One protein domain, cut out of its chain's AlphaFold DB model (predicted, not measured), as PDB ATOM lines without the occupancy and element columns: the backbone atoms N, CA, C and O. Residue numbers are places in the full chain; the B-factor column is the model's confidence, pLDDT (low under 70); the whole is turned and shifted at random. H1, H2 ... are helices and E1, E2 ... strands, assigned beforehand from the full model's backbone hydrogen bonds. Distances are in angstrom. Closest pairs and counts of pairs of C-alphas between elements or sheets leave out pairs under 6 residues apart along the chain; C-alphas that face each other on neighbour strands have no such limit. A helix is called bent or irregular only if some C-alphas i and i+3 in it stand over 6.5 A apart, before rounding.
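Overview. This is residues 196 to 322 of the 371 residues of an uncharacterized protein of Alteriqipengyuania lutimaris (UniProt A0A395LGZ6). A long hairpin of two sharply bent strands, E6 and E7, makes the spine of a twisted sheet, with the short strands E5 and E8 on its two edges. H1 packs over one face at E7, two small hairpins, E1 with E2 and E3 with E4, gather towards the E5 edge, and H2 only grazes the sheet by the E6 to E7 turn. The printed part has 127 residues, with two named helices and eight named strands in the order H1 E1 E2 E3 E4 E5 E6 E7 E8 H2; the main sheet runs E5 E6 E7 E8, antiparallel throughout. The class is mixed, helices and strands, with under half of the residues in named elements. The whole is compact, with a radius of gyration of the C-alphas of 15.2 A, and spans 47 by 33 by 24 A.

Along the chain. Residues 196 to 214 hold no named element. H1, residues 215 to 223, begins with C-alpha 215 at (168.011, 121.951, 253.719) and is 11.9 A long. E1 is residues 225 to 227, E2 236 to 238, E3 240 to 242, E4 249 to 251 and E5 253 to 255. E6, residues 264 to 275, is 28.5 A long and bends by 84 degrees at residue 272. E7, residues 278 to 288, is 29.6 A long and bends by 57 degrees at residue 281. E8 is residues 298 to 301. H2, residues 305 to 314, is 14.1 A long and ends with C-alpha 314 at (163.671, 104.046, 241.432).

Arrangement. E5 to E8 form a meander, each strand the antiparallel neighbour of the one before. E6 and E7 are a hairpin, with N 267 and O 285 at 2.8 A. E5 pairs with E6 through N 253 and O 268, 2.8 A, and E8 with E7 through N 281 and O 300, 2.8 A. H1 is on this sheet at a height of 10.1 A and lies over E7, only just not over E6, where 2 of its C-alphas fall. It runs slantwise to the strands, at 51 degrees to E7 on the local plane. The hairpin E3 and E4 has N 250 and O 241 at 2.8 A, and the hairpin E1 and E2 has N 237 and O 226 at 2.8 A. E4 runs on into E5 at 8 degrees. The closest C-alphas of E2 and E5 are those of Pro 238 and Val 254, 5.7 A. H2 only grazes the sheet with residues 307 to 312; the closest C-alphas of E7 and H2 are those of Leu 278 and Val 308, 7.1 A. H1 and H2 are apart. In both helices every O i to N i+4 pair is within hydrogen-bond range.

Size, cuts and confidence. The C-alphas of Met 232 and Ser 314, the two farthest apart, are 46.8 A from each other. The printed part has no cut, and no link between named elements is long. The mean pLDDT of the printed part is 70.4; it is under 70 at residues 196 to 199, 226 to 239, 246 to 247, 254 to 265 and 286 to 296.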
ATOM      1  N   GLY A 196     171.217 128.395 234.963       45.88
ATOM      2  CA  GLY A 196     171.753 127.056 234.694       45.88
ATOM      3  C   GLY A 196     172.521 126.506 235.895       45.88
ATOM      4  O   GLY A 196     173.466 127.145 236.361       45.88
ATOM      5  N   ALA A 197     172.149 125.319 236.370       56.41
ATOM      6  CA  ALA A 197     172.897 124.566 237.372       56.41
ATOM      7  C   ALA A 197     173.342 123.222 236.775       56.41
ATOM      8  O   ALA A 197     172.531 122.408 236.343       56.41
ATOM      9  N   THR A 198     174.651 122.973 236.745       58.19
ATOM     10  CA  THR A 198     175.223 121.746 236.164       58.19
ATOM     11  C   THR A 198     175.112 120.528 237.085       58.19
ATOM     12  O   THR A 198     175.252 119.401 236.618       58.19
ATOM     13  N   ASN A 199     174.845 120.726 238.381       67.19
ATOM     14  CA  ASN A 199     174.691 119.657 239.366       67.19
ATOM     15  C   ASN A 199     173.564 119.987 240.357       67.19
ATOM     16  O   ASN A 199     173.684 120.918 241.152       67.19
ATOM     17  N   LEU A 200     172.490 119.195 240.324       80.62
ATOM     18  CA  LEU A 200     171.321 119.345 241.193       80.62
ATOM     19  C   LEU A 200     171.307 118.360 242.372       80.62
ATOM     20  O   LEU A 200     170.250 118.086 242.921       80.62
ATOM     21  N   ARG A 201     172.455 117.816 242.805       80.06
ATOM     22  CA  ARG A 201     172.526 116.929 243.992       80.06
ATOM     23  C   ARG A 201     171.944 117.541 245.265       80.06
ATOM     24  O   ARG A 201     171.535 116.809 246.154       80.06
ATOM     25  N   TRP A 202     171.900 118.865 245.346       80.81
ATOM     26  CA  TRP A 202     171.254 119.580 246.440       80.81
ATOM     27  C   TRP A 202     169.724 119.414 246.450       80.81
ATOM     28  O   TRP A 202     169.116 119.777 247.439       80.81
ATOM     29  N   LEU A 203     169.097 118.859 245.403       82.19
ATOM     30  CA  LEU A 203     167.685 118.439 245.390       82.19
ATOM     31  C   LEU A 203     167.456 117.036 245.967       82.19
ATOM     32  O   LEU A 203     166.314 116.587 246.013       82.19
ATOM     33  N   ASN A 204     168.506 116.306 246.351       82.56
ATOM     34  CA  ASN A 204     168.323 114.997 246.970       82.56
ATOM     35  C   ASN A 204     167.520 115.151 248.260       82.56
ATOM     36  O   ASN A 204     167.845 115.997 249.080       82.56
ATOM     37  N   PHE A 205     166.491 114.333 248.423       80.62
ATOM     38  CA  PHE A 205     165.721 114.292 249.656       80.62
ATOM     39  C   PHE A 205     166.547 113.589 250.733       80.62
ATOM     40  O   PHE A 205     167.266 112.634 250.423       80.62
ATOM     41  N   ASP A 206     166.427 114.063 251.970       79.12
ATOM     42  CA  ASP A 206     167.010 113.409 253.140       79.12
ATOM     43  C   ASP A 206     166.323 112.049 253.362       79.12
ATOM     44  O   ASP A 206     166.997 111.039 253.570       79.12
ATOM     45  N   ASP A 207     164.997 112.004 253.175       76.38
ATOM     46  CA  ASP A 207     164.197 110.781 253.066       76.38
ATOM     47  C   ASP A 207     163.145 110.910 251.934       76.38
ATOM     48  O   ASP A 207     162.100 111.554 252.103       76.38
ATOM     49  N   PRO A 208     163.391 110.293 250.760       78.69
ATOM     50  CA  PRO A 208     162.453 110.283 249.636       78.69
ATOM     51  C   PRO A 208     161.098 109.629 249.938       78.69
ATOM     52  O   PRO A 208     160.090 110.015 249.345       78.69
ATOM     53  N   ALA A 209     161.053 108.638 250.833       76.19
ATOM     54  CA  ALA A 209     159.811 107.952 251.179       76.19
ATOM     55  C   ALA A 209     158.917 108.824 252.070       76.19
ATOM     56  O   ALA A 209     157.698 108.659 252.058       76.19
ATOM     57  N   ARG A 210     159.524 109.777 252.788       72.38
ATOM     58  CA  ARG A 210     158.848 110.699 253.711       72.38
ATOM     59  C   ARG A 210     158.694 112.127 253.173       72.38
ATOM     60  O   ARG A 210     158.199 113.002 253.877       72.38
ATOM     61  N   CYS A 211     159.088 112.367 251.920       73.44
ATOM     62  CA  CYS A 211     159.161 113.707 251.328       73.44
ATOM     63  C   CYS A 211     159.982 114.703 252.174       73.44
ATOM     64  O   CYS A 211     159.678 115.897 252.196       73.44
ATOM     65  N   GLU A 212     161.027 114.235 252.859       77.62
ATOM     66  CA  GLU A 212     161.912 115.101 253.640       77.62
ATOM     67  C   GLU A 212     162.909 115.794 252.697       77.62
ATOM     68  O   GLU A 212     163.868 115.197 252.209       77.62
ATOM     69  N   TRP A 213     162.628 117.058 252.374       77.00
ATOM     70  CA  TRP A 213     163.440 117.881 251.477       77.00
ATOM     71  C   TRP A 213     164.790 118.238 252.104       77.00
ATOM     72  O   TRP A 213     164.849 118.562 253.288       77.00
ATOM     73  N   SER A 214     165.851 118.302 251.291       80.31
ATOM     74  CA  SER A 214     167.140 118.822 251.756       80.31
ATOM     75  C   SER A 214     167.030 120.258 252.262       80.31
ATOM     76  O   SER A 214     166.274 121.093 251.743       80.31
ATOM     77  N   ALA A 215     167.904 120.594 253.205       83.75
ATOM     78  CA  ALA A 215     168.011 121.951 253.719       83.75
ATOM     79  C   ALA A 215     168.333 122.978 252.611       83.75
ATOM     80  O   ALA A 215     167.895 124.125 252.677       83.75
ATOM     81  N   GLU A 216     169.094 122.602 251.578       81.81
ATOM     82  CA  GLU A 216     169.377 123.463 250.426       81.81
ATOM     83  C   GLU A 216     168.136 123.770 249.587       81.81
ATOM     84  O   GLU A 216     167.957 124.922 249.187       81.81
ATOM     85  N   ALA A 217     167.291 122.770 249.310       82.12
ATOM     86  CA  ALA A 217     166.077 122.959 248.522       82.12
ATOM     87  C   ALA A 217     165.052 123.818 249.276       82.12
ATOM     88  O   ALA A 217     164.464 124.725 248.683       82.12
ATOM     89  N   VAL A 218     164.914 123.599 250.589       80.75
ATOM     90  CA  VAL A 218     164.076 124.430 251.468       80.75
ATOM     91  C   VAL A 218     164.556 125.882 251.456       80.75
ATOM     92  O   VAL A 218     163.777 126.774 251.125       80.75
ATOM     93  N   ARG A 219     165.853 126.127 251.696       80.38
ATOM     94  CA  ARG A 219     166.431 127.484 251.677       80.38
ATOM     95  C   ARG A 219     166.270 128.184 250.329       80.38
ATOM     96  O   ARG A 219     166.071 129.397 250.293       80.38
ATOM     97  N   LEU A 220     166.390 127.451 249.220       82.00
ATOM     98  CA  LEU A 220     166.157 128.023 247.896       82.00
ATOM     99  C   LEU A 220     164.701 128.479 247.751       82.00
ATOM    100  O   LEU A 220     164.469 129.597 247.297       82.00
ATOM    101  N   MET A 221     163.741 127.632 248.130       80.94
ATOM    102  CA  MET A 221     162.321 127.958 248.013       80.94
ATOM    103  C   MET A 221     161.945 129.140 248.911       80.94
ATOM    104  O   MET A 221     161.391 130.120 248.421       80.94
ATOM    105  N   GLU A 222     162.323 129.106 250.188       79.31
ATOM    106  CA  GLU A 222     162.053 130.189 251.143       79.31
ATOM    107  C   GLU A 222     162.724 131.506 250.738       79.31
ATOM    108  O   GLU A 222     162.144 132.572 250.896       79.31
ATOM    109  N   GLY A 223     163.927 131.454 250.157       75.44
ATOM    110  CA  GLY A 223     164.614 132.649 249.661       75.44
ATOM    111  C   GLY A 223     164.043 133.213 248.355       75.44
ATOM    112  O   GLY A 223     164.435 134.302 247.936       75.44
ATOM    113  N   SER A 224     163.157 132.479 247.675       70.31
ATOM    114  CA  SER A 224     162.595 132.878 246.377       70.31
ATOM    115  C   SER A 224     161.379 133.801 246.487       70.31
ATOM    116  O   SER A 224     160.984 134.431 245.503       70.31
ATOM    117  N   TYR A 225     160.823 133.948 247.688       71.31
ATOM    118  CA  TYR A 225     159.759 134.895 247.989       71.31
ATOM    119  C   TYR A 225     160.009 135.573 249.338       71.31
ATOM    120  O   TYR A 225     160.865 135.169 250.117       71.31
ATOM    121  N   ARG A 226     159.283 136.654 249.608       69.12
ATOM    122  CA  ARG A 226     159.220 137.276 250.935       69.12
ATOM    123  C   ARG A 226     157.836 137.858 251.155       69.12
ATOM    124  O   ARG A 226     157.109 138.088 250.190       69.12
ATOM    125  N   PHE A 227     157.516 138.169 252.398       64.50
ATOM    126  CA  PHE A 227     156.348 138.976 252.715       64.50
ATOM    127  C   PHE A 227     156.722 140.463 252.629       64.50
ATOM    128  O   PHE A 227     157.845 140.866 252.950       64.50
ATOM    129  N   ASP A 228     155.834 141.278 252.066       60.03
ATOM    130  CA  ASP A 228     156.058 142.719 251.963       60.03
ATOM    131  C   ASP A 228     155.704 143.433 253.274       60.03
ATOM    132  O   ASP A 228     154.562 143.839 253.476       60.03
ATOM    133  N   ASP A 229     156.705 143.619 254.139       44.81
ATOM    134  CA  ASP A 229     156.558 144.224 255.475       44.81
ATOM    135  C   ASP A 229     156.166 145.718 255.458       44.81
ATOM    136  O   ASP A 229     155.757 146.274 256.477       44.81
ATOM    137  N   ASN A 230     156.290 146.396 254.311       38.06
ATOM    138  CA  ASN A 230     156.010 147.834 254.181       38.06
ATOM    139  C   ASN A 230     154.534 148.155 253.910       38.06
ATOM    140  O   ASN A 230     154.134 149.321 253.950       38.06
ATOM    141  N   ARG A 231     153.718 147.147 253.604       36.44
ATOM    142  CA  ARG A 231     152.275 147.283 253.398       36.44
ATOM    143  C   ARG A 231     151.598 146.453 254.474       36.44
ATOM    144  O   ARG A 231     151.988 145.315 254.692       36.44
ATOM    145  N   MET A 232     150.566 146.983 255.130       31.06
ATOM    146  CA  MET A 232     149.797 146.281 256.178       31.06
ATOM    147  C   MET A 232     149.020 145.036 255.667       31.06
ATOM    148  O   MET A 232     147.984 144.686 256.222       31.06
ATOM    149  N   THR A 233     149.465 144.400 254.578       43.00
ATOM    150  CA  THR A 233     148.766 143.369 253.804       43.00
ATOM    151  C   THR A 233     149.496 142.023 253.745       43.00
ATOM    152  O   THR A 233     148.923 141.105 253.176       43.00
ATOM    153  N   ASN A 234     150.720 141.877 254.287       49.59
ATOM    154  CA  ASN A 234     151.498 140.616 254.283       49.59
ATOM    155  C   ASN A 234     151.497 139.883 252.924       49.59
ATOM    156  O   ASN A 234     151.405 138.660 252.866       49.59
ATOM    157  N   LEU A 235     151.568 140.629 251.818       60.31
ATOM    158  CA  LEU A 235     151.505 140.035 250.484       60.31
ATOM    159  C   LEU A 235     152.824 139.346 250.159       60.31
ATOM    160  O   LEU A 235     153.898 139.923 250.354       60.31
ATOM    161  N   THR A 236     152.735 138.149 249.596       61.09
ATOM    162  CA  THR A 236     153.881 137.433 249.058       61.09
ATOM    163  C   THR A 236     154.366 138.153 247.812       61.09
ATOM    164  O   THR A 236     153.623 138.385 246.858       61.09
ATOM    165  N   VAL A 237     155.640 138.524 247.809       65.44
ATOM    166  CA  VAL A 237     156.289 139.190 246.683       65.44
ATOM    167  C   VAL A 237     157.519 138.404 246.234       65.44
ATOM    168  O   VAL A 237     158.160 137.741 247.055       65.44
ATOM    169  N   PRO A 238     157.875 138.479 244.938       69.94
ATOM    170  CA  PRO A 238     159.099 137.882 244.423       69.94
ATOM    171  C   PRO A 238     160.331 138.298 245.229       69.94
ATOM    172  O   PRO A 238     160.526 139.484 245.516       69.94
ATOM    173  N   ALA A 239     161.200 137.337 245.527       68.56
ATOM    174  CA  ALA A 239     162.532 137.582 246.058       68.56
ATOM    175  C   ALA A 239     163.586 136.909 245.174       68.56
ATOM    176  O   ALA A 239     163.306 135.985 244.410       68.56
ATOM    177  N   THR A 240     164.808 137.437 245.231       78.12
ATOM    178  CA  THR A 240     165.942 136.907 244.471       78.12
ATOM    179  C   THR A 240     166.893 136.203 245.418       78.12
ATOM    180  O   THR A 240     167.333 136.789 246.403       78.12
ATOM    181  N   THR A 241     167.244 134.970 245.082       79.81
ATOM    182  CA  THR A 241     168.144 134.118 245.857       79.81
ATOM    183  C   THR A 241     169.175 133.465 244.943       79.81
ATOM    184  O   THR A 241     169.070 133.518 243.716       79.81
ATOM    185  N   ARG A 242     170.215 132.876 245.528       82.38
ATOM    186  CA  ARG A 242     171.296 132.228 244.787       82.38
ATOM    187  C   ARG A 242     171.025 130.733 244.650       82.38
ATOM    188  O   ARG A 242     170.768 130.067 245.649       82.38
ATOM    189  N   LEU A 243     171.160 130.190 243.439       80.50
ATOM    190  CA  LEU A 243     171.092 128.744 243.230       80.50
ATOM    191  C   LEU A 243     172.231 128.033 243.988       80.50
ATOM    192  O   LEU A 243     173.399 128.425 243.845       80.50
ATOM    193  N   PRO A 244     171.933 126.966 244.755       80.50
ATOM    194  CA  PRO A 244     172.961 126.152 245.391       80.50
ATOM    195  C   PRO A 244     173.928 125.530 244.373       80.50
ATOM    196  O   PRO A 244     173.649 125.436 243.176       80.50
ATOM    197  N   GLY A 245     175.101 125.099 244.846       73.56
ATOM    198  CA  GLY A 245     176.098 124.444 243.988       73.56
ATOM    199  C   GLY A 245     176.849 125.390 243.042       73.56
ATOM    200  O   GLY A 245     177.380 124.947 242.029       73.56
ATOM    201  N   GLY A 246     176.905 126.688 243.364       67.38
ATOM    202  CA  GLY A 246     177.648 127.686 242.586       67.38
ATOM    203  C   GLY A 246     176.876 128.281 241.407       67.38
ATOM    204  O   GLY A 246     177.478 128.982 240.595       67.38
ATOM    205  N   GLY A 247     175.566 128.036 241.322       69.19
ATOM    206  CA  GLY A 247     174.706 128.603 240.289       69.19
ATOM    207  C   GLY A 247     174.504 130.119 240.409       69.19
ATOM    208  O   GLY A 247     174.920 130.770 241.378       69.19
ATOM    209  N   GLY A 248     173.874 130.679 239.371       76.88
ATOM    210  CA  GLY A 248     173.492 132.089 239.305       76.88
ATOM    211  C   GLY A 248     172.345 132.448 240.254       76.88
ATOM    212  O   GLY A 248     171.817 131.602 240.975       76.88
ATOM    213  N   ASN A 249     171.950 133.718 240.245       77.06
ATOM    214  CA  ASN A 249     170.775 134.164 240.986       77.06
ATOM    215  C   ASN A 249     169.492 133.814 240.223       77.06
ATOM    216  O   ASN A 249     169.460 133.885 238.995       77.06
ATOM    217  N   VAL A 250     168.444 133.475 240.965       72.81
ATOM    218  CA  VAL A 250     167.091 133.215 240.465       72.81
ATOM    219  C   VAL A 250     166.086 134.015 241.274       72.81
ATOM    220  O   VAL A 250     166.277 134.248 242.468       72.81
ATOM    221  N   THR A 251     165.013 134.440 240.618       75.69
ATOM    222  CA  THR A 251     163.920 135.185 241.242       75.69
ATOM    223  C   THR A 251     162.674 134.313 241.233       75.69
ATOM    224  O   THR A 251     162.312 133.791 240.178       75.69
ATOM    225  N   GLY A 252     162.027 134.140 242.388       70.06
ATOM    226  CA  GLY A 252     160.776 133.389 242.457       70.06
ATOM    227  C   GLY A 252     159.650 134.125 241.740       70.06
ATOM    228  O   GLY A 252     159.495 135.343 241.852       70.06
ATOM    229  N   ARG A 253     158.846 133.386 240.987       76.25
ATOM    230  CA  ARG A 253     157.643 133.878 240.332       76.25
ATOM    231  C   ARG A 253     156.464 133.638 241.256       76.25
ATOM    232  O   ARG A 253     156.021 132.508 241.420       76.25
ATOM    233  N   VAL A 254     155.949 134.722 241.821       64.56
ATOM    234  CA  VAL A 254     154.721 134.698 242.614       64.56
ATOM    235  C   VAL A 254     153.533 134.868 241.684       64.56
ATOM    236  O   VAL A 254     153.445 135.850 240.939       64.56
ATOM    237  N   SER A 255     152.615 133.916 241.726       59.59
ATOM    238  CA  SER A 255     151.333 134.013 241.052       59.59
ATOM    239  C   SER A 255     150.208 133.636 242.002       59.59
ATOM    240  O   SER A 255     150.401 132.926 242.983       59.59
ATOM    241  N   TRP A 256     149.019 134.133 241.699       60.56
ATOM    242  CA  TRP A 256     147.810 133.797 242.430       60.56
ATOM    243  C   TRP A 256     146.882 133.105 241.439       60.56
ATOM    244  O   TRP A 256     146.145 133.795 240.730       60.56
ATOM    245  N   PRO A 257     146.959 131.768 241.304       44.72
ATOM    246  CA  PRO A 257     146.241 131.034 240.260       44.72
ATOM    247  C   PRO A 257     144.720 131.200 240.358       44.72
ATOM    248  O   PRO A 257     144.031 131.142 239.352       44.72
ATOM    249  N   SER A 258     144.193 131.502 241.547       42.94
ATOM    250  CA  SER A 258     142.775 131.834 241.749       42.94
ATOM    251  C   SER A 258     142.499 133.352 241.738       42.94
ATOM    252  O   SER A 258     141.497 133.810 242.285       42.94
ATOM    253  N   GLY A 259     143.402 134.137 241.141       40.12
ATOM    254  CA  GLY A 259     143.373 135.600 241.065       40.12
ATOM    255  C   GLY A 259     144.079 136.289 242.238       40.12
ATOM    256  O   GLY A 259     144.142 135.747 243.332       40.12
ATOM    257  N   ARG A 260     144.577 137.519 242.036       41.75
ATOM    258  CA  ARG A 260     145.372 138.298 243.025       41.75
ATOM    259  C   ARG A 260     144.688 138.574 244.373       41.75
ATOM    260  O   ARG A 260     145.360 138.992 245.302       41.75
ATOM    261  N   ASN A 261     143.376 138.361 244.462       40.47
ATOM    262  CA  ASN A 261     142.597 138.485 245.699       40.47
ATOM    263  C   ASN A 261     142.383 137.125 246.393       40.47
ATOM    264  O   ASN A 261     141.575 137.024 247.315       40.47
ATOM    265  N   SER A 262     143.014 136.061 245.896       43.50
ATOM    266  CA  SER A 262     143.024 134.744 246.517       43.50
ATOM    267  C   SER A 262     144.160 134.653 247.518       43.50
ATOM    268  O   SER A 262     145.258 135.114 247.243       43.50
ATOM    269  N   ASN A 263     143.927 133.951 248.622       51.66
ATOM    270  CA  ASN A 263     144.991 133.623 249.565       51.66
ATOM    271  C   ASN A 263     145.882 132.489 249.032       51.66
ATOM    272  O   ASN A 263     146.907 132.201 249.636       51.66
ATOM    273  N   ARG A 264     145.488 131.816 247.934       56.25
ATOM    274  CA  ARG A 264     146.293 130.782 247.276       56.25
ATOM    275  C   ARG A 264     147.387 131.440 246.457       56.25
ATOM    276  O   ARG A 264     147.121 132.004 245.393       56.25
ATOM    277  N   VAL A 265     148.603 131.268 246.939       62.38
ATOM    278  CA  VAL A 265     149.827 131.672 246.269       62.38
ATOM    279  C   VAL A 265     150.474 130.449 245.655       62.38
ATOM    280  O   VAL A 265     150.501 129.383 246.262       62.38
ATOM    281  N   GLN A 266     150.994 130.620 244.448       73.00
ATOM    282  CA  GLN A 266     151.901 129.695 243.795       73.00
ATOM    283  C   GLN A 266     153.243 130.396 243.605       73.00
ATOM    284  O   GLN A 266     153.300 131.510 243.073       73.00
ATOM    285  N   ILE A 267     154.311 129.729 244.010       76.38
ATOM    286  CA  ILE A 267     155.689 130.151 243.813       76.38
ATOM    287  C   ILE A 267     156.331 129.198 242.825       76.38
ATOM    288  O   ILE A 267     156.399 128.004 243.079       76.38
ATOM    289  N   ASP A 268     156.855 129.727 241.729       82.31
ATOM    290  CA  ASP A 268     157.676 128.956 240.804       82.31
ATOM    291  C   ASP A 268     159.094 129.509 240.782       82.31
ATOM    292  O   ASP A 268     159.310 130.701 240.574       82.31
ATOM    293  N   VAL A 269     160.086 128.641 240.949       83.00
ATOM    294  CA  VAL A 269     161.499 129.017 240.827       83.00
ATOM    295  C   VAL A 269     162.055 128.355 239.579       83.00
ATOM    296  O   VAL A 269     162.212 127.136 239.556       83.00
ATOM    297  N   ASP A 270     162.303 129.139 238.529       81.75
ATOM    298  CA  ASP A 270     162.729 128.638 237.217       81.75
ATOM    299  C   ASP A 270     164.260 128.459 237.150       81.75
ATOM    300  O   ASP A 270     165.028 129.424 237.205       81.75
ATOM    301  N   PHE A 271     164.718 127.219 236.979       81.56
ATOM    302  CA  PHE A 271     166.122 126.883 236.724       81.56
ATOM    303  C   PHE A 271     166.227 125.568 235.960       81.56
ATOM    304  O   PHE A 271     165.330 124.735 236.025       81.56
ATOM    305  N   THR A 272     167.334 125.355 235.254       83.12
ATOM    306  CA  THR A 272     167.551 124.106 234.519       83.12
ATOM    307  C   THR A 272     168.743 123.325 235.039       83.12
ATOM    308  O   THR A 272     169.759 123.890 235.453       83.12
ATOM    309  N   GLY A 273     168.618 122.002 234.995       80.56
ATOM    310  CA  GLY A 273     169.687 121.064 235.316       80.56
ATOM    311  C   GLY A 273     169.206 119.622 235.200       80.56
ATOM    312  O   GLY A 273     168.068 119.373 234.808       80.56
ATOM    313  N   SER A 274     170.071 118.669 235.548       82.56
ATOM    314  CA  SER A 274     169.708 117.251 235.581       82.56
ATOM    315  C   SER A 274     169.730 116.699 237.002       82.56
ATOM    316  O   SER A 274     170.656 116.979 237.769       82.56
ATOM    317  N   TRP A 275     168.714 115.906 237.338       81.62
ATOM    318  CA  TRP A 275     168.578 115.215 238.616       81.62
ATOM    319  C   TRP A 275     167.945 113.839 238.396       81.62
ATOM    320  O   TRP A 275     166.931 113.732 237.716       81.62
ATOM    321  N   ASN A 276     168.560 112.776 238.927       77.56
ATOM    322  CA  ASN A 276     168.127 111.383 238.718       77.56
ATOM    323  C   ASN A 276     167.899 110.996 237.241       77.56
ATOM    324  O   ASN A 276     167.026 110.194 236.924       77.56
ATOM    325  N   GLY A 277     168.695 111.570 236.331       76.69
ATOM    326  CA  GLY A 277     168.574 111.334 234.890       76.69
ATOM    327  C   GLY A 277     167.419 112.076 234.209       76.69
ATOM    328  O   GLY A 277     167.265 111.931 233.004       76.69
ATOM    329  N   LEU A 278     166.654 112.886 234.948       80.12
ATOM    330  CA  LEU A 278     165.579 113.735 234.430       80.12
ATOM    331  C   LEU A 278     166.059 115.176 234.233       80.12
ATOM    332  O   LEU A 278     166.989 115.631 234.909       80.12
ATOM    333  N   SER A 279     165.388 115.905 233.347       84.25
ATOM    334  CA  SER A 279     165.593 117.329 233.098       84.25
ATOM    335  C   SER A 279     164.672 118.147 233.996       84.25
ATOM    336  O   SER A 279     163.458 118.200 233.799       84.25
ATOM    337  N   VAL A 280     165.255 118.824 234.981       86.88
ATOM    338  CA  VAL A 280     164.527 119.699 235.904       86.88
ATOM    339  C   VAL A 280     164.352 121.077 235.270       86.88
ATOM    340  O   VAL A 280     165.297 121.630 234.703       86.88
ATOM    341  N   LEU A 281     163.140 121.619 235.378       84.88
ATOM    342  CA  LEU A 281     162.733 122.947 234.907       84.88
ATOM    343  C   LEU A 281     162.547 123.952 236.050       84.88
ATOM    344  O   LEU A 281     162.458 125.161 235.815       84.88
ATOM    345  N   GLY A 282     162.511 123.461 237.285       90.12
ATOM    346  CA  GLY A 282     162.473 124.295 238.466       90.12
ATOM    347  C   GLY A 282     161.830 123.608 239.658       90.12
ATOM    348  O   GLY A 282     161.503 122.420 239.623       90.12
ATOM    349  N   LEU A 283     161.609 124.400 240.699       87.94
ATOM    350  CA  LEU A 283     160.755 124.031 241.821       87.94
ATOM    351  C   LEU A 283     159.436 124.785 241.749       87.94
ATOM    352  O   LEU A 283     159.323 125.801 241.052       87.94
ATOM    353  N   THR A 284     158.459 124.266 242.474       82.88
ATOM    354  CA  THR A 284     157.185 124.924 242.700       82.88
ATOM    355  C   THR A 284     156.764 124.757 244.156       82.88
ATOM    356  O   THR A 284     157.157 123.791 244.812       82.88
ATOM    357  N   ASP A 285     156.013 125.717 244.668       77.31
ATOM    358  CA  ASP A 285     155.350 125.650 245.961       77.31
ATOM    359  C   ASP A 285     153.983 126.311 245.857       77.31
ATOM    360  O   ASP A 285     153.790 127.241 245.075       77.31
ATOM    361  N   ALA A 286     153.032 125.849 246.653       68.94
ATOM    362  CA  ALA A 286     151.728 126.472 246.750       68.94
ATOM    363  C   ALA A 286     151.302 126.479 248.202       68.94
ATOM    364  O   ALA A 286     151.317 125.435 248.841       68.94
ATOM    365  N   PHE A 287     150.880 127.631 248.703       59.03
ATOM    366  CA  PHE A 287     150.424 127.773 250.078       59.03
ATOM    367  C   PHE A 287     149.283 128.783 250.176       59.03
ATOM    368  O   PHE A 287     148.951 129.485 249.216       59.03
ATOM    369  N   LEU A 288     148.650 128.822 251.348       56.12
ATOM    370  CA  LEU A 288     147.690 129.854 251.710       56.12
ATOM    371  C   LEU A 288     148.384 130.896 252.580       56.12
ATOM    372  O   LEU A 288     148.855 130.558 253.658       56.12
ATOM    373  N   GLU A 289     148.393 132.164 252.174       49.41
ATOM    374  CA  GLU A 289     148.991 133.257 252.969       49.41
ATOM    375  C   GLU A 289     148.377 133.399 254.376       49.41
ATOM    376  O   GLU A 289     149.013 133.932 255.280       49.41
ATOM    377  N   GLU A 290     147.155 132.893 254.587       43.09
ATOM    378  CA  GLU A 290     146.408 132.995 255.851       43.09
ATOM    379  C   GLU A 290     146.113 131.634 256.525       43.09
ATOM    380  O   GLU A 290     145.245 131.562 257.398       43.09
ATOM    381  N   SER A 291     146.753 130.533 256.105       35.12
ATOM    382  CA  SER A 291     146.482 129.189 256.648       35.12
ATOM    383  C   SER A 291     147.681 128.246 256.529       35.12
ATOM    384  O   SER A 291     148.379 128.241 255.520       35.12
ATOM    385  N   GLU A 292     147.854 127.366 257.521       32.19
ATOM    386  CA  GLU A 292     148.787 126.228 257.473       32.19
ATOM    387  C   GLU A 292     148.287 125.099 256.550       32.19
ATOM    388  O   GLU A 292     148.079 123.972 256.993       32.19
ATOM    389  N   GLY A 293     147.992 125.369 255.275       38.28
ATOM    390  CA  GLY A 293     147.384 124.302 254.476       38.28
ATOM    391  C   GLY A 293     147.002 124.610 253.044       38.28
ATOM    392  O   GLY A 293     145.856 124.384 252.659       38.28
ATOM    393  N   LEU A 294     147.959 125.015 252.213       44.66
ATOM    394  CA  LEU A 294     147.956 124.469 250.858       44.66
ATOM    395  C   LEU A 294     149.233 123.669 250.669       44.66
ATOM    396  O   LEU A 294     150.314 124.083 251.072       44.66
ATOM    397  N   PHE A 295     149.029 122.465 250.161       51.38
ATOM    398  CA  PHE A 295     150.044 121.477 249.872       51.38
ATOM    399  C   PHE A 295     150.495 121.731 248.437       51.38
ATOM    400  O   PHE A 295     149.657 121.732 247.531       51.38
ATOM    401  N   GLY A 296     151.781 121.981 248.210       60.06
ATOM    402  CA  GLY A 296     152.211 122.381 246.871       60.06
ATOM    403  C   GLY A 296     153.697 122.311 246.579       60.06
ATOM    404  O   GLY A 296     154.074 122.638 245.455       60.06
ATOM    405  N   LYS A 297     154.537 121.878 247.528       73.56
ATOM    406  CA  LYS A 297     155.982 121.823 247.305       73.56
ATOM    407  C   LYS A 297     156.308 120.683 246.337       73.56
ATOM    408  O   LYS A 297     155.883 119.539 246.525       73.56
ATOM    409  N   GLY A 298     157.041 121.000 245.275       86.00
ATOM    410  CA  GLY A 298     157.243 120.075 244.171       86.00
ATOM    411  C   GLY A 298     158.367 120.432 243.208       86.00
ATOM    412  O   GLY A 298     158.954 121.514 243.259       86.00
ATOM    413  N   ILE A 299     158.663 119.491 242.311       86.50
ATOM    414  CA  ILE A 299     159.677 119.611 241.257       86.50
ATOM    415  C   ILE A 299     158.987 119.609 239.895       86.50
ATOM    416  O   ILE A 299     158.067 118.827 239.656       86.50
ATOM    417  N   ARG A 300     159.453 120.467 238.987       90.00
ATOM    418  CA  ARG A 300     158.977 120.551 237.604       90.00
ATOM    419  C   ARG A 300     159.983 119.890 236.662       90.00
ATOM    420  O   ARG A 300     161.177 120.180 236.739       90.00
ATOM    421  N   PHE A 301     159.505 119.031 235.768       83.19
ATOM    422  CA  PHE A 301     160.297 118.224 234.835       83.19
ATOM    423  C   PHE A 301     159.851 118.419 233.384       83.19
ATOM    424  O   PHE A 301     158.683 118.711 233.113       83.19
ATOM    425  N   ALA A 302     160.766 118.209 232.437       81.62
ATOM    426  CA  ALA A 302     160.437 118.251 231.011       81.62
ATOM    427  C   ALA A 302     159.786 116.943 230.528       81.62
ATOM    428  O   ALA A 302     158.858 116.962 229.708       81.62
ATOM    429  N   GLU A 303     160.253 115.815 231.060       85.06
ATOM    430  CA  GLU A 303     159.857 114.453 230.703       85.06
ATOM    431  C   GLU A 303     158.381 114.166 231.027       85.06
ATOM    432  O   GLU A 303     157.807 114.799 231.914       85.06
ATOM    433  N   PRO A 304     157.727 113.221 230.327       79.50
ATOM    434  CA  PRO A 304     156.341 112.851 230.595       79.50
ATOM    435  C   PRO A 304     156.172 112.117 231.935       79.50
ATOM    436  O   PRO A 304     157.091 111.467 232.436       79.50
ATOM    437  N   VAL A 305     154.939 112.123 232.457       75.50
ATOM    438  CA  VAL A 305     154.545 111.525 233.752       75.50
ATOM    439  C   VAL A 305     155.115 110.122 233.963       75.50
ATOM    440  O   VAL A 305     155.737 109.862 234.986       75.50
ATOM    441  N   ALA A 306     154.965 109.223 232.986       78.19
ATOM    442  CA  ALA A 306     155.397 107.833 233.130       78.19
ATOM    443  C   ALA A 306     156.922 107.672 233.276       78.19
ATOM    444  O   ALA A 306     157.388 106.711 233.886       78.19
ATOM    445  N   GLU A 307     157.711 108.576 232.695       80.31
ATOM    446  CA  GLU A 307     159.170 108.565 232.814       80.31
ATOM    447  C   GLU A 307     159.609 109.127 234.164       80.31
ATOM    448  O   GLU A 307     160.367 108.470 234.881       80.31
ATOM    449  N   VAL A 308     159.026 110.262 234.558       77.25
ATOM    450  CA  VAL A 308     159.236 110.881 235.872       77.25
ATOM    451  C   VAL A 308     158.865 109.912 236.998       77.25
ATOM    452  O   VAL A 308     159.676 109.660 237.884       77.25
ATOM    453  N   ALA A 309     157.694 109.275 236.929       76.19
ATOM    454  CA  ALA A 309     157.232 108.324 237.938       76.19
ATOM    455  C   ALA A 309     158.158 107.104 238.073       76.19
ATOM    456  O   ALA A 309     158.426 106.642 239.183       76.19
ATOM    457  N   ARG A 310     158.688 106.583 236.956       78.31
ATOM    458  CA  ARG A 310     159.655 105.472 236.978       78.31
ATOM    459  C   ARG A 310     160.967 105.875 237.647       78.31
ATOM    460  O   ARG A 310     161.480 105.103 238.460       78.31
ATOM    461  N   ALA A 311     161.493 107.050 237.315       76.38
ATOM    462  CA  ALA A 311     162.727 107.562 237.898       76.38
ATOM    463  C   ALA A 311     162.564 107.862 239.399       76.38
ATOM    464  O   ALA A 311     163.364 107.382 240.197       76.38
ATOM    465  N   LEU A 312     161.482 108.541 239.799       81.44
ATOM    466  CA  LEU A 312     161.164 108.826 241.204       81.44
ATOM    467  C   LEU A 312     160.997 107.541 242.021       81.44
ATOM    468  O   LEU A 312     161.619 107.384 243.067       81.44
ATOM    469  N   ARG A 313     160.244 106.559 241.517       78.12
ATOM    470  CA  ARG A 313     160.105 105.272 242.210       78.12
ATOM    471  C   ARG A 313     161.444 104.546 242.368       78.12
ATOM    472  O   ARG A 313     161.690 103.930 243.397       78.12
ATOM    473  N   SER A 314     162.320 104.629 241.365       79.31
ATOM    474  CA  SER A 314     163.671 104.046 241.432       79.31
ATOM    475  C   SER A 314     164.580 104.785 242.421       79.31
ATOM    476  O   SER A 314     165.495 104.184 242.971       79.31
ATOM    477  N   ALA A 315     164.306 106.068 242.666       77.12
ATOM    478  CA  ALA A 315     164.976 106.897 243.662       77.12
ATOM    479  C   ALA A 315     164.383 106.759 245.083       77.12
ATOM    480  O   ALA A 315     164.837 107.447 245.991       77.12
ATOM    481  N   GLY A 316     163.401 105.869 245.287       77.88
ATOM    482  CA  GLY A 316     162.829 105.563 246.603       77.88
ATOM    483  C   GLY A 316     161.562 106.340 246.964       77.88
ATOM    484  O   GLY A 316     161.056 106.170 248.069       77.88
ATOM    485  N   PHE A 317     161.019 107.155 246.055       81.88
ATOM    486  CA  PHE A 317     159.772 107.876 246.308       81.88
ATOM    487  C   PHE A 317     158.551 106.962 246.228       81.88
ATOM    488  O   PHE A 317     158.438 106.070 245.377       81.88
ATOM    489  N   VAL A 318     157.581 107.264 247.079       80.56
ATOM    490  CA  VAL A 318     156.302 106.570 247.160       80.56
ATOM    491  C   VAL A 318     155.351 107.209 246.152       80.56
ATOM    492  O   VAL A 318     154.615 108.125 246.491       80.56
ATOM    493  N   VAL A 319     155.373 106.744 244.899       77.81
ATOM    494  CA  VAL A 319     154.553 107.285 243.790       77.81
ATOM    495  C   VAL A 319     153.839 106.184 243.002       77.81
ATOM    496  O   VAL A 319     154.336 105.057 242.894       77.81
ATOM    497  N   ASN A 320     152.685 106.504 242.410       71.94
ATOM    498  CA  ASN A 320     152.049 105.638 241.414       71.94
ATOM    499  C   ASN A 320     152.667 105.872 240.025       71.94
ATOM    500  O   ASN A 320     153.039 106.987 239.666       71.94
ATOM    501  N   LEU A 321     152.782 104.811 239.219       74.75
ATOM    502  CA  LEU A 321     153.385 104.899 237.879       74.75
ATOM    503  C   LEU A 321     152.543 105.669 236.859       74.75
ATOM    504  O   LEU A 321     153.083 106.150 235.863       74.75
ATOM    505  N   ASP A 322     151.235 105.728 237.079       70.81
ATOM    506  CA  ASP A 322     150.294 106.496 236.267       70.81
ATOM    507  C   ASP A 322     150.237 107.979 236.675       70.81
ATOM    508  O   ASP A 322     149.569 108.766 236.010       70.81
TER     509      ASP A 322